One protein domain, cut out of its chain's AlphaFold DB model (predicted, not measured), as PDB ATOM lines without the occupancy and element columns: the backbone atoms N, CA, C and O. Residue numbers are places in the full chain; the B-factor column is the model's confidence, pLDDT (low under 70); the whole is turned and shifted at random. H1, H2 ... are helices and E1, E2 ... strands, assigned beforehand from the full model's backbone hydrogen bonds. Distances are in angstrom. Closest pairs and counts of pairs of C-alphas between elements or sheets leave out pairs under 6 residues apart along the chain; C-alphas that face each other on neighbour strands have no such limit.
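Overview. This is residues 9 to 81 and 108 to 126 of the 126 residues of an uncharacterized protein of Candidatus Lokiarchaeota archaeon (UniProt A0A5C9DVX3). A twisted wall of four strands has two helices over one face: H1 lengthwise over the E3 side, and H3 rising obliquely from the E1 side. H2 joins them at one end of the sheet, and the link of residues 67 to 75 crosses the opposite face. The printed part has 92 residues, in the order H1 H2 E1 E2 E3 E4 H3; the mixed sheet runs E3 E2 E1 E4, and the class is mixed, helices and strands. It is compact, with a radius of gyration of the C-alphas of 12.6 A and spans of 33 by 25 by 22 A.

Arrangement. Start with E1, residues 36 to 43, E2, 46 to 55, and E3, 60 to 66: a meander, each strand the antiparallel neighbour of the one before. Look for N 39 and O 52 at 2.8 A, and N 62 and O 53 at 2.9 A. E4, residues 76 to 80, is parallel to E1, with N 78 and O 40 at 2.8 A. H1, residues 9 to 21, runs along E3, at 5 degrees on the local plane and a height over the sheet of 9.4 A. H3, residues 111 to 124, only just stands up from the sheet, rising 40.1 degrees; Gly 76 and Gly 113 are its closest C-alphas to E4, 4.6 A. H2, residues 24 to 31, only grazes the sheet and touches H3, with C-alphas 28 and 120 closest at 6.7 A. In H1, H2 and H3 every O i to N i+4 pair is within hydrogen-bond range.

Along the chain. Find C-alpha 9 at (47.435, 101.747, 173.702), where H1 begins its 17.8 A. E2 spans 26.0 A, E1 23.3 A and E3 19.4 A. H3 covers 19.9 A, ending at C-alpha 124, (55.584, 110.513, 161.855).

Size, cuts and confidence. Residues 82 to 107 are not printed; C-alphas 81 and 108 are 12.0 A apart. No link printed whole is long. Residues 125 to 126 have pLDDT under 70.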
ATOM      1  N   PRO A   9      47.569 100.372 173.217       83.56
ATOM      2  CA  PRO A   9      47.435 101.747 173.702       83.56
ATOM      3  C   PRO A   9      48.742 102.365 174.218       83.56
ATOM      4  O   PRO A   9      49.083 103.478 173.829       83.56
ATOM      5  N   ALA A  10      49.521 101.639 175.029       82.88
ATOM      6  CA  ALA A  10      50.782 102.142 175.586       82.88
ATOM      7  C   ALA A  10      51.848 102.403 174.506       82.88
ATOM      8  O   ALA A  10      52.577 103.400 174.553       82.88
ATOM      9  N   LEU A  11      51.918 101.518 173.504       80.69
ATOM     10  CA  LEU A  11      52.817 101.674 172.361       80.69
ATOM     11  C   LEU A  11      52.459 102.921 171.545       80.69
ATOM     12  O   LEU A  11      53.327 103.744 171.263       80.69
ATOM     13  N   LEU A  12      51.183 103.072 171.185       83.44
ATOM     14  CA  LEU A  12      50.712 104.219 170.410       83.44
ATOM     15  C   LEU A  12      50.886 105.520 171.187       83.44
ATOM     16  O   LEU A  12      51.338 106.509 170.614       83.44
ATOM     17  N   TYR A  13      50.626 105.501 172.493       83.81
ATOM     18  CA  TYR A  13      50.852 106.652 173.356       83.81
ATOM     19  C   TYR A  13      52.298 107.109 173.314       83.81
ATOM     20  O   TYR A  13      52.556 108.294 173.136       83.81
ATOM     21  N   SER A  14      53.243 106.177 173.393       82.81
ATOM     22  CA  SER A  14      54.669 106.505 173.346       82.81
ATOM     23  C   SER A  14      55.066 107.167 172.019       82.81
ATOM     24  O   SER A  14      55.812 108.144 172.024       82.81
ATOM     25  N   VAL A  15      54.527 106.684 170.892       81.00
ATOM     26  CA  VAL A  15      54.769 107.262 169.557       81.00
ATOM     27  C   VAL A  15      54.190 108.675 169.444       81.00
ATOM     28  O   VAL A  15      54.896 109.598 169.045       81.00
ATOM     29  N   PHE A  16      52.923 108.871 169.818       83.19
ATOM     30  CA  PHE A  16      52.268 110.179 169.723       83.19
ATOM     31  C   PHE A  16      52.792 111.191 170.752       83.19
ATOM     32  O   PHE A  16      52.832 112.391 170.484       83.19
ATOM     33  N   TRP A  17      53.233 110.735 171.926       84.88
ATOM     34  CA  TRP A  17      53.787 111.611 172.957       84.88
ATOM     35  C   TRP A  17      55.088 112.263 172.501       84.88
ATOM     36  O   TRP A  17      55.237 113.477 172.640       84.88
ATOM     37  N   GLN A  18      56.001 111.488 171.907       82.06
ATOM     38  CA  GLN A  18      57.259 112.026 171.385       82.06
ATOM     39  C   GLN A  18      57.004 113.074 170.299       82.06
ATOM     40  O   GLN A  18      57.572 114.164 170.334       82.06
ATOM     41  N   THR A  19      56.090 112.790 169.376       79.62
ATOM     42  CA  THR A  19      55.801 113.680 168.244       79.62
ATOM     43  C   THR A  19      55.044 114.938 168.668       79.62
ATOM     44  O   THR A  19      55.274 116.011 168.108       79.62
ATOM     45  N   LYS A  20      54.205 114.853 169.708       78.44
ATOM     46  CA  LYS A  20      53.605 116.021 170.370       78.44
ATOM     47  C   LYS A  20      54.655 116.868 171.085       78.44
ATOM     48  O   LYS A  20      54.641 118.085 170.937       78.44
ATOM     49  N   ALA A  21      55.558 116.250 171.849       75.94
ATOM     50  CA  ALA A  21      56.600 116.965 172.590       75.94
ATOM     51  C   ALA A  21      57.528 117.775 171.666       75.94
ATOM     52  O   ALA A  21      58.025 118.825 172.063       75.94
ATOM     53  N   MET A  22      57.716 117.314 170.428       80.94
ATOM     54  CA  MET A  22      58.516 117.990 169.403       80.94
ATOM     55  C   MET A  22      57.733 119.017 168.564       80.94
ATOM     56  O   MET A  22      58.323 119.658 167.705       80.94
ATOM     57  N   GLY A  23      56.419 119.173 168.769       80.56
ATOM     58  CA  GLY A  23      55.564 120.089 167.994       80.56
ATOM     59  C   GLY A  23      55.122 119.571 166.617       80.56
ATOM     60  O   GLY A  23      54.147 120.074 166.062       80.56
ATOM     61  N   PHE A  24      55.748 118.507 166.106       85.38
ATOM     62  CA  PHE A  24      55.477 117.950 164.775       85.38
ATOM     63  C   PHE A  24      54.050 117.454 164.568       85.38
ATOM     64  O   PHE A  24      53.536 117.501 163.451       85.38
ATOM     65  N   LEU A  25      53.388 116.971 165.624       86.88
ATOM     66  CA  LEU A  25      52.019 116.474 165.491       86.88
ATOM     67  C   LEU A  25      51.071 117.567 164.976       86.88
ATOM     68  O   LEU A  25      50.279 117.301 164.078       86.88
ATOM     69  N   LYS A  26      51.183 118.796 165.499       88.44
ATOM     70  CA  LYS A  26      50.341 119.918 165.071       88.44
ATOM     71  C   LYS A  26      50.593 120.271 163.605       88.44
ATOM     72  O   LYS A  26      49.647 120.350 162.833       88.44
ATOM     73  N   GLU A  27      51.861 120.384 163.213       88.88
ATOM     74  CA  GLU A  27      52.256 120.692 161.832       88.88
ATOM     75  C   GLU A  27      51.722 119.653 160.833       88.88
ATOM     76  O   GLU A  27      51.204 120.000 159.771       88.88
ATOM     77  N   ILE A  28      51.791 118.364 161.183       88.62
ATOM     78  CA  ILE A  28      51.280 117.277 160.338       88.62
ATOM     79  C   ILE A  28      49.756 117.346 160.205       88.62
ATOM     80  O   ILE A  28      49.234 117.129 159.108       88.62
ATOM     81  N   LEU A  29      49.036 117.615 161.298       90.06
ATOM     82  CA  LEU A  29      47.575 117.717 161.278       90.06
ATOM     83  C   LEU A  29      47.106 118.937 160.470       90.06
ATOM     84  O   LEU A  29      46.176 118.802 159.671       90.06
ATOM     85  N   GLU A  30      47.787 120.077 160.597       90.31
ATOM     86  CA  GLU A  30      47.515 121.294 159.823       90.31
ATOM     87  C   GLU A  30      47.776 121.089 158.322       90.31
ATOM     88  O   GLU A  30      46.900 121.378 157.502       90.31
ATOM     89  N   ASP A  31      48.924 120.518 157.944       89.88
ATOM     90  CA  ASP A  31      49.254 120.269 156.534       89.88
ATOM     91  C   ASP A  31      48.285 119.271 155.879       89.88
ATOM     92  O   ASP A  31      47.872 119.426 154.727       89.88
ATOM     93  N   LEU A  32      47.850 118.259 156.636       88.25
ATOM     94  CA  LEU A  32      46.853 117.289 156.178       88.25
ATOM     95  C   LEU A  32      45.404 117.787 156.302       88.25
ATOM     96  O   LEU A  32      44.491 117.060 155.892       88.25
ATOM     97  N   LYS A  33      45.177 119.003 156.820       88.62
ATOM     98  CA  LYS A  33      43.853 119.607 157.060       88.62
ATOM     99  C   LYS A  33      42.924 118.674 157.838       88.62
ATOM    100  O   LYS A  33      41.783 118.413 157.440       88.62
ATOM    101  N   VAL A  34      43.444 118.109 158.920       87.38
ATOM    102  CA  VAL A  34      42.705 117.230 159.826       87.38
ATOM    103  C   VAL A  34      42.190 118.081 160.983       87.38
ATOM    104  O   VAL A  34      43.001 118.577 161.747       87.38
ATOM    105  N   GLN A  35      40.867 118.268 161.078       85.81
ATOM    106  CA  GLN A  35      40.225 118.946 162.217       85.81
ATOM    107  C   GLN A  35      40.069 117.980 163.386       85.81
ATOM    108  O   GLN A  35      40.828 118.067 164.333       85.81
ATOM    109  N   ASP A  36      39.192 116.987 163.253       91.50
ATOM    110  CA  ASP A  36      39.080 115.883 164.201       91.50
ATOM    111  C   ASP A  36      39.276 114.558 163.464       91.50
ATOM    112  O   ASP A  36      38.851 114.394 162.309       91.50
ATOM    113  N   LEU A  37      39.975 113.619 164.102       94.50
ATOM    114  CA  LEU A  37      40.105 112.256 163.602       94.50
ATOM    115  C   LEU A  37      40.123 111.247 164.745       94.50
ATOM    116  O   LEU A  37      41.001 111.271 165.603       94.50
ATOM    117  N   SER A  38      39.205 110.293 164.677       96.12
ATOM    118  CA  SER A  38      39.051 109.214 165.646       96.12
ATOM    119  C   SER A  38      39.245 107.847 164.979       96.12
ATOM    120  O   SER A  38      38.593 107.506 163.989       96.12
ATOM    121  N   ILE A  39      40.186 107.049 165.490       96.12
ATOM    122  CA  ILE A  39      40.557 105.749 164.921       96.12
ATOM    123  C   ILE A  39      40.514 104.670 165.987       96.12
ATOM    124  O   ILE A  39      41.259 104.711 166.964       96.12
ATOM    125  N   LEU A  40      39.685 103.658 165.757       95.31
ATOM    126  CA  LEU A  40      39.548 102.514 166.644       95.31
ATOM    127  C   LEU A  40      40.337 101.306 166.124       95.31
ATOM    128  O   LEU A  40      40.142 100.832 165.004       95.31
ATOM    129  N   LEU A  41      41.183 100.738 166.972       92.81
ATOM    130  CA  LEU A  41      41.873  99.475 166.746       92.81
ATOM    131  C   LEU A  41      41.366  98.448 167.758       92.81
ATOM    132  O   LEU A  41      41.645  98.547 168.950       92.81
ATOM    133  N   TYR A  42      40.628  97.445 167.288       92.38
ATOM    134  CA  TYR A  42      40.044  96.421 168.149       92.38
ATOM    135  C   TYR A  42      40.399  95.013 167.664       92.38
ATOM    136  O   TYR A  42      39.803  94.475 166.721       92.38
ATOM    137  N   PHE A  43      41.366  94.392 168.337       89.75
ATOM    138  CA  PHE A  43      41.831  93.047 168.018       89.75
ATOM    139  C   PHE A  43      41.380  92.057 169.091       89.75
ATOM    140  O   PHE A  43      41.632  92.238 170.276       89.75
ATOM    141  N   ARG A  44      40.697  90.982 168.693       85.94
ATOM    142  CA  ARG A  44      40.126  90.012 169.645       85.94
ATOM    143  C   ARG A  44      41.193  89.216 170.396       85.94
ATOM    144  O   ARG A  44      40.939  88.768 171.506       85.94
ATOM    145  N   ASP A  45      42.350  89.030 169.769       85.62
ATOM    146  CA  ASP A  45      43.536  88.355 170.301       85.62
ATOM    147  C   ASP A  45      44.490  89.311 171.039       85.62
ATOM    148  O   ASP A  45      45.526  88.866 171.526       85.62
ATOM    149  N   TYR A  46      44.160  90.606 171.121       81.88
ATOM    150  CA  TYR A  46      44.990  91.614 171.777       81.88
ATOM    151  C   TYR A  46      44.114  92.671 172.460       81.88
ATOM    152  O   TYR A  46      43.690  93.645 171.838       81.88
ATOM    153  N   LYS A  47      43.821  92.438 173.743       84.38
ATOM    154  CA  LYS A  47      43.058  93.350 174.603       84.38
ATOM    155  C   LYS A  47      43.987  94.076 175.595       84.38
ATOM    156  O   LYS A  47      44.992  93.477 175.979       84.38
ATOM    157  N   PRO A  48      43.641  95.299 176.038       88.12
ATOM    158  CA  PRO A  48      42.490  96.088 175.588       88.12
ATOM    159  C   PRO A  48      42.668  96.609 174.152       88.12
ATOM    160  O   PRO A  48      43.781  96.688 173.626       88.12
ATOM    161  N   GLY A  49      41.550  96.929 173.496       89.50
ATOM    162  CA  GLY A  49      41.561  97.690 172.247       89.50
ATOM    163  C   GLY A  49      42.036  99.126 172.480       89.50
ATOM    164  O   GLY A  49      42.273  99.540 173.613       89.50
ATOM    165  N   CYS A  50      42.164  99.898 171.408       92.81
ATOM    166  CA  CYS A  50      42.679 101.262 171.459       92.81
ATOM    167  C   CYS A  50      41.806 102.194 170.625       92.81
ATOM    168  O   CYS A  50      41.662 101.966 169.423       92.81
ATOM    169  N   LEU A  51      41.284 103.259 171.227       94.31
ATOM    170  CA  LEU A  51      40.748 104.408 170.500       94.31
ATOM    171  C   LEU A  51      41.802 105.514 170.495       94.31
ATOM    172  O   LEU A  51      42.413 105.798 171.521       94.31
ATOM    173  N   ILE A  52      42.037 106.094 169.327       94.56
ATOM    174  CA  ILE A  52      42.990 107.179 169.107       94.56
ATOM    175  C   ILE A  52      42.179 108.380 168.656       94.56
ATOM    176  O   ILE A  52      41.487 108.285 167.643       94.56
ATOM    177  N   ILE A  53      42.273 109.489 169.372       94.56
ATOM    178  CA  ILE A  53      41.581 110.737 169.058       94.56
ATOM    179  C   ILE A  53      42.647 111.790 168.783       94.56
ATOM    180  O   ILE A  53      43.563 111.973 169.582       94.56
ATOM    181  N   LEU A  54      42.551 112.452 167.636       93.50
ATOM    182  CA  LEU A  54      43.429 113.538 167.220       93.50
ATOM    183  C   LEU A  54      42.581 114.799 167.063       93.50
ATOM    184  O   LEU A  54      41.660 114.809 166.249       93.50
ATOM    185  N   ASP A  55      42.924 115.834 167.826       90.62
ATOM    186  CA  ASP A  55      42.332 117.174 167.771       90.62
ATOM    187  C   ASP A  55      43.364 118.084 167.093       90.62
ATOM    188  O   ASP A  55      44.417 118.411 167.655       90.62
ATOM    189  N   GLY A  56      43.092 118.413 165.834       83.38
ATOM    190  CA  GLY A  56      43.940 119.220 164.966       83.38
ATOM    191  C   GLY A  56      43.938 120.698 165.319       83.38
ATOM    192  O   GLY A  56      44.982 121.336 165.193       83.38
ATOM    193  N   ASP A  57      42.833 121.229 165.845       84.50
ATOM    194  CA  ASP A  57      42.751 122.631 166.272       84.50
ATOM    195  C   ASP A  57      43.718 122.900 167.436       84.50
ATOM    196  O   ASP A  57      44.403 123.930 167.487       84.50
ATOM    197  N   LYS A  58      43.825 121.947 168.367       83.50
ATOM    198  CA  LYS A  58      44.747 122.027 169.508       83.50
ATOM    199  C   LYS A  58      46.088 121.338 169.261       83.50
ATOM    200  O   LYS A  58      47.017 121.546 170.044       83.50
ATOM    201  N   GLY A  59      46.218 120.533 168.207       84.00
ATOM    202  CA  GLY A  59      47.404 119.714 167.943       84.00
ATOM    203  C   GLY A  59      47.673 118.693 169.053       84.00
ATOM    204  O   GLY A  59      48.827 118.449 169.419       84.00
ATOM    205  N   VAL A  60      46.616 118.143 169.650       86.75
ATOM    206  CA  VAL A  60      46.704 117.180 170.754       86.75
ATOM    207  C   VAL A  60      46.173 115.820 170.332       86.75
ATOM    208  O   VAL A  60      45.467 115.675 169.338       86.75
ATOM    209  N   PHE A  61      46.540 114.807 171.110       91.12
ATOM    210  CA  PHE A  61      46.004 113.470 170.966       91.12
ATOM    211  C   PHE A  61      45.529 112.956 172.319       91.12
ATOM    212  O   PHE A  61      46.092 113.314 173.360       91.12
ATOM    213  N   GLU A  62      44.550 112.068 172.268       91.75
ATOM    214  CA  GLU A  62      44.095 111.255 173.383       91.75
ATOM    215  C   GLU A  62      44.072 109.793 172.942       91.75
ATOM    216  O   GLU A  62      43.794 109.469 171.783       91.75
ATOM    217  N   ILE A  63      44.441 108.904 173.859       91.56
ATOM    218  CA  ILE A  63      44.414 107.463 173.630       91.56
ATOM    219  C   ILE A  63      43.652 106.833 174.772       91.56
ATOM    220  O   ILE A  63      44.014 107.016 175.931       91.56
ATOM    221  N   GLU A  64      42.637 106.061 174.419       91.25
ATOM    222  CA  GLU A  64      41.774 105.382 175.369       91.25
ATOM    223  C   GLU A  64      41.863 103.870 175.179       91.25
ATOM    224  O   GLU A  64      41.944 103.352 174.058       91.25
ATOM    225  N   SER A  65      41.837 103.150 176.298       91.06
ATOM    226  CA  SER A  65      41.703 101.693 176.291       91.06
ATOM    227  C   SER A  65      40.239 101.315 176.075       91.06
ATOM    228  O   SER A  65      39.353 101.868 176.720       91.06
ATOM    229  N   VAL A  66      39.989 100.366 175.174       90.38
ATOM    230  CA  VAL A  66      38.635  99.982 174.752       90.38
ATOM    231  C   VAL A  66      38.383  98.507 175.035       90.38
ATOM    232  O   VAL A  66      38.952  97.631 174.378       90.38
ATOM    233  N   ASP A  67      37.470  98.226 175.960       87.81
ATOM    234  CA  ASP A  67      37.018  96.860 176.246       87.81
ATOM    235  C   ASP A  67      35.873  96.417 175.322       87.81
ATOM    236  O   ASP A  67      35.883  95.288 174.807       87.81
ATOM    237  N   ASP A  68      34.934  97.333 175.051       87.25
ATOM    238  CA  ASP A  68      33.797  97.154 174.145       87.25
ATOM    239  C   ASP A  68      33.738  98.294 173.110       87.25
ATOM    240  O   ASP A  68      33.584  99.460 173.479       87.25
ATOM    241  N   PRO A  69      33.858  97.994 171.804       88.81
ATOM    242  CA  PRO A  69      33.859  99.011 170.763       88.81
ATOM    243  C   PRO A  69      32.473  99.590 170.436       88.81
ATOM    244  O   PRO A  69      32.397 100.474 169.582       88.81
ATOM    245  N   SER A  70      31.373  99.096 171.023       88.06
ATOM    246  CA  SER A  70      30.014  99.562 170.690       88.06
ATOM    247  C   SER A  70      29.709 100.994 171.131       88.06
ATOM    248  O   SER A  70      28.813 101.612 170.566       88.06
ATOM    249  N   ASN A  71      30.435 101.509 172.125       87.38
ATOM    250  CA  ASN A  71      30.130 102.782 172.788       87.38
ATOM    251  C   ASN A  71      30.919 103.971 172.229       87.38
ATOM    252  O   ASN A  71      30.862 105.057 172.796       87.38
ATOM    253  N   PHE A  72      31.668 103.764 171.146       88.69
ATOM    254  CA  PHE A  72      32.580 104.761 170.605       88.69
ATOM    255  C   PHE A  72      32.196 105.133 169.180       88.69
ATOM    256  O   PHE A  72      31.977 104.263 168.330       88.69
ATOM    257  N   GLU A  73      32.170 106.434 168.913       91.38
ATOM    258  CA  GLU A  73      32.150 106.962 167.556       91.38
ATOM    259  C   GLU A  73      33.580 107.005 167.011       91.38
ATOM    260  O   GLU A  73      34.534 107.298 167.732       91.38
ATOM    261  N   TYR A  74      33.737 106.635 165.740       94.75
ATOM    262  CA  TYR A  74      35.036 106.612 165.078       94.75
ATOM    263  C   TYR A  74      34.914 106.922 163.584       94.75
ATOM    264  O   TYR A  74      34.033 106.406 162.890       94.75
ATOM    265  N   ASP A  75      35.862 107.691 163.057       95.88
ATOM    266  CA  ASP A  75      36.000 107.983 161.624       95.88
ATOM    267  C   ASP A  75      36.555 106.797 160.835       95.88
ATOM    268  O   ASP A  75      36.358 106.678 159.619       95.88
ATOM    269  N   GLY A  76      37.287 105.919 161.518       95.88
ATOM    270  CA  GLY A  76      37.879 104.716 160.958       95.88
ATOM    271  C   GLY A  76      38.085 103.647 162.018       95.88
ATOM    272  O   GLY A  76      38.404 103.943 163.163       95.88
ATOM    273  N   ALA A  77      37.921 102.381 161.641       94.62
ATOM    274  CA  ALA A  77      38.169 101.285 162.564       94.62
ATOM    275  C   ALA A  77      38.738 100.042 161.895       94.62
ATOM    276  O   ALA A  77      38.360  99.676 160.777       94.62
ATOM    277  N   VAL A  78      39.602  99.355 162.635       92.31
ATOM    278  CA  VAL A  78      40.155  98.049 162.294       92.31
ATOM    279  C   VAL A  78      39.677  97.044 163.331       92.31
ATOM    280  O   VAL A  78      40.014  97.147 164.507       92.31
ATOM    281  N   PHE A  79      38.923  96.047 162.883       91.94
ATOM    282  CA  PHE A  79      38.491  94.920 163.702       91.94
ATOM    283  C   PHE A  79      39.129  93.633 163.198       91.94
ATOM    284  O   PHE A  79      39.202  93.420 161.988       91.94
ATOM    285  N   GLY A  80      39.507  92.721 164.087       90.50
ATOM    286  CA  GLY A  80      39.948  91.391 163.662       90.50
ATOM    287  C   GLY A  80      40.881  90.722 164.649       90.50
ATOM    288  O   GLY A  80      40.712  90.866 165.855       90.50
ATOM    289  N   GLU A  81      41.858  89.991 164.123       86.81
ATOM    290  CA  GLU A  81      42.979  89.464 164.904       86.81
ATOM    291  C   GLU A  81      44.285  90.123 164.442       86.81
ATOM    292  O   GLU A  81      44.585  90.169 163.240       86.81
ATOM    293  N   LEU A 108      37.571  96.401 158.000       90.44
ATOM    294  CA  LEU A 108      37.844  97.830 157.997       90.44
ATOM    295  C   LEU A 108      36.515  98.575 157.902       90.44
ATOM    296  O   LEU A 108      35.693  98.262 157.039       90.44
ATOM    297  N   LYS A 109      36.302  99.558 158.770       92.81
ATOM    298  CA  LYS A 109      35.210 100.533 158.666       92.81
ATOM    299  C   LYS A 109      35.804 101.925 158.498       92.81
ATOM    300  O   LYS A 109      36.906 102.171 158.976       92.81
ATOM    301  N   GLY A 110      35.097 102.820 157.806       93.81
ATOM    302  CA  GLY A 110      35.552 104.204 157.650       93.81
ATOM    303  C   GLY A 110      36.889 104.326 156.904       93.81
ATOM    304  O   GLY A 110      37.857 104.889 157.404       93.81
ATOM    305  N   ILE A 111      36.964 103.779 155.683       90.44
ATOM    306  CA  ILE A 111      38.211 103.719 154.890       90.44
ATOM    307  C   ILE A 111      38.846 105.106 154.700       90.44
ATOM    308  O   ILE A 111      40.066 105.225 154.741       90.44
ATOM    309  N   LYS A 112      38.040 106.163 154.528       91.69
ATOM    310  CA  LYS A 112      38.550 107.540 154.406       91.69
ATOM    311  C   LYS A 112      39.305 107.986 155.665       91.69
ATOM    312  O   LYS A 112      40.393 108.538 155.530       91.69
ATOM    313  N   GLY A 113      38.766 107.712 156.858       92.06
ATOM    314  CA  GLY A 113      39.436 107.993 158.130       92.06
ATOM    315  C   GLY A 113      40.724 107.186 158.277       92.06
ATOM    316  O   GLY A 113      41.780 107.748 158.555       92.06
ATOM    317  N   LEU A 114      40.680 105.889 157.954       91.25
ATOM    318  CA  LEU A 114      41.866 105.023 157.967       91.25
ATOM    319  C   LEU A 114      42.967 105.498 157.005       91.25
ATOM    320  O   LEU A 114      44.144 105.452 157.352       91.25
ATOM    321  N   LEU A 115      42.618 105.972 155.806       90.12
ATOM    322  CA  LEU A 115      43.588 106.523 154.853       90.12
ATOM    323  C   LEU A 115      44.218 107.824 155.363       90.12
ATOM    324  O   LEU A 115      45.433 107.987 155.246       90.12
ATOM    325  N   LYS A 116      43.423 108.727 155.955       91.00
ATOM    326  CA  LYS A 116      43.949 109.934 156.617       91.00
ATOM    327  C   LYS A 116      44.918 109.558 157.736       91.00
ATOM    328  O   LYS A 116      46.034 110.068 157.767       91.00
ATOM    329  N   PHE A 117      44.535 108.605 158.581       90.69
ATOM    330  CA  PHE A 117      45.380 108.105 159.660       90.69
ATOM    331  C   PHE A 117      46.694 107.509 159.150       90.69
ATOM    332  O   PHE A 117      47.763 107.848 159.645       90.69
ATOM    333  N   LEU A 118      46.648 106.681 158.103       88.06
ATOM    334  CA  LEU A 118      47.856 106.129 157.485       88.06
ATOM    335  C   LEU A 118      48.786 107.220 156.942       88.06
ATOM    336  O   LEU A 118      50.002 107.074 157.035       88.06
ATOM    337  N   ASN A 119      48.244 108.306 156.387       89.19
ATOM    338  CA  ASN A 119      49.053 109.437 155.926       89.19
ATOM    339  C   ASN A 119      49.718 110.188 157.087       89.19
ATOM    340  O   ASN A 119      50.869 110.594 156.938       89.19
ATOM    341  N   ILE A 120      49.044 110.317 158.236       88.31
ATOM    342  CA  ILE A 120      49.637 110.866 159.467       88.31
ATOM    343  C   ILE A 120      50.795 109.971 159.919       88.31
ATOM    344  O   ILE A 120      51.924 110.438 160.024       88.31
ATOM    345  N   ILE A 121      50.556 108.667 160.096       84.50
ATOM    346  CA  ILE A 121      51.581 107.718 160.564       84.50
ATOM    347  C   ILE A 121      52.805 107.692 159.640       84.50
ATOM    348  O   ILE A 121      53.933 107.665 160.123       84.50
ATOM    349  N   LYS A 122      52.612 107.749 158.316       83.81
ATOM    350  CA  LYS A 122      53.723 107.818 157.351       83.81
ATOM    351  C   LYS A 122      54.609 109.047 157.542       83.81
ATOM    352  O   LYS A 122      55.804 108.943 157.306       83.81
ATOM    353  N   ARG A 123      54.037 110.186 157.940       83.69
ATOM    354  CA  ARG A 123      54.789 111.421 158.201       83.69
ATOM    355  C   ARG A 123      55.477 111.426 159.562       83.69
ATOM    356  O   ARG A 123      56.497 112.078 159.690       83.69
ATOM    357  N   LEU A 124      54.952 110.685 160.540       77.25
ATOM    358  CA  LEU A 124      55.584 110.513 161.855       77.25
ATOM    359  C   LEU A 124      56.779 109.539 161.836       77.25
ATOM    360  O   LEU A 124      57.548 109.510 162.788       77.25
ATOM    361  N   ALA A 125      56.898 108.696 160.803       65.00
ATOM    362  CA  ALA A 125      57.943 107.673 160.678       65.00
ATOM    363  C   ALA A 125      59.196 108.136 159.902       65.00
ATOM    364  O   ALA A 125      60.074 107.313 159.634       65.00
ATOM    365  N   ILE A 126      59.242 109.411 159.505       50.94
ATOM    366  CA  ILE A 126      60.362 110.085 158.828       50.94
ATOM    367  C   ILE A 126      61.045 110.982 159.857       50.94
ATOM    368  O   ILE A 126      62.293 110.967 159.888       50.94
TER     369      ILE A 126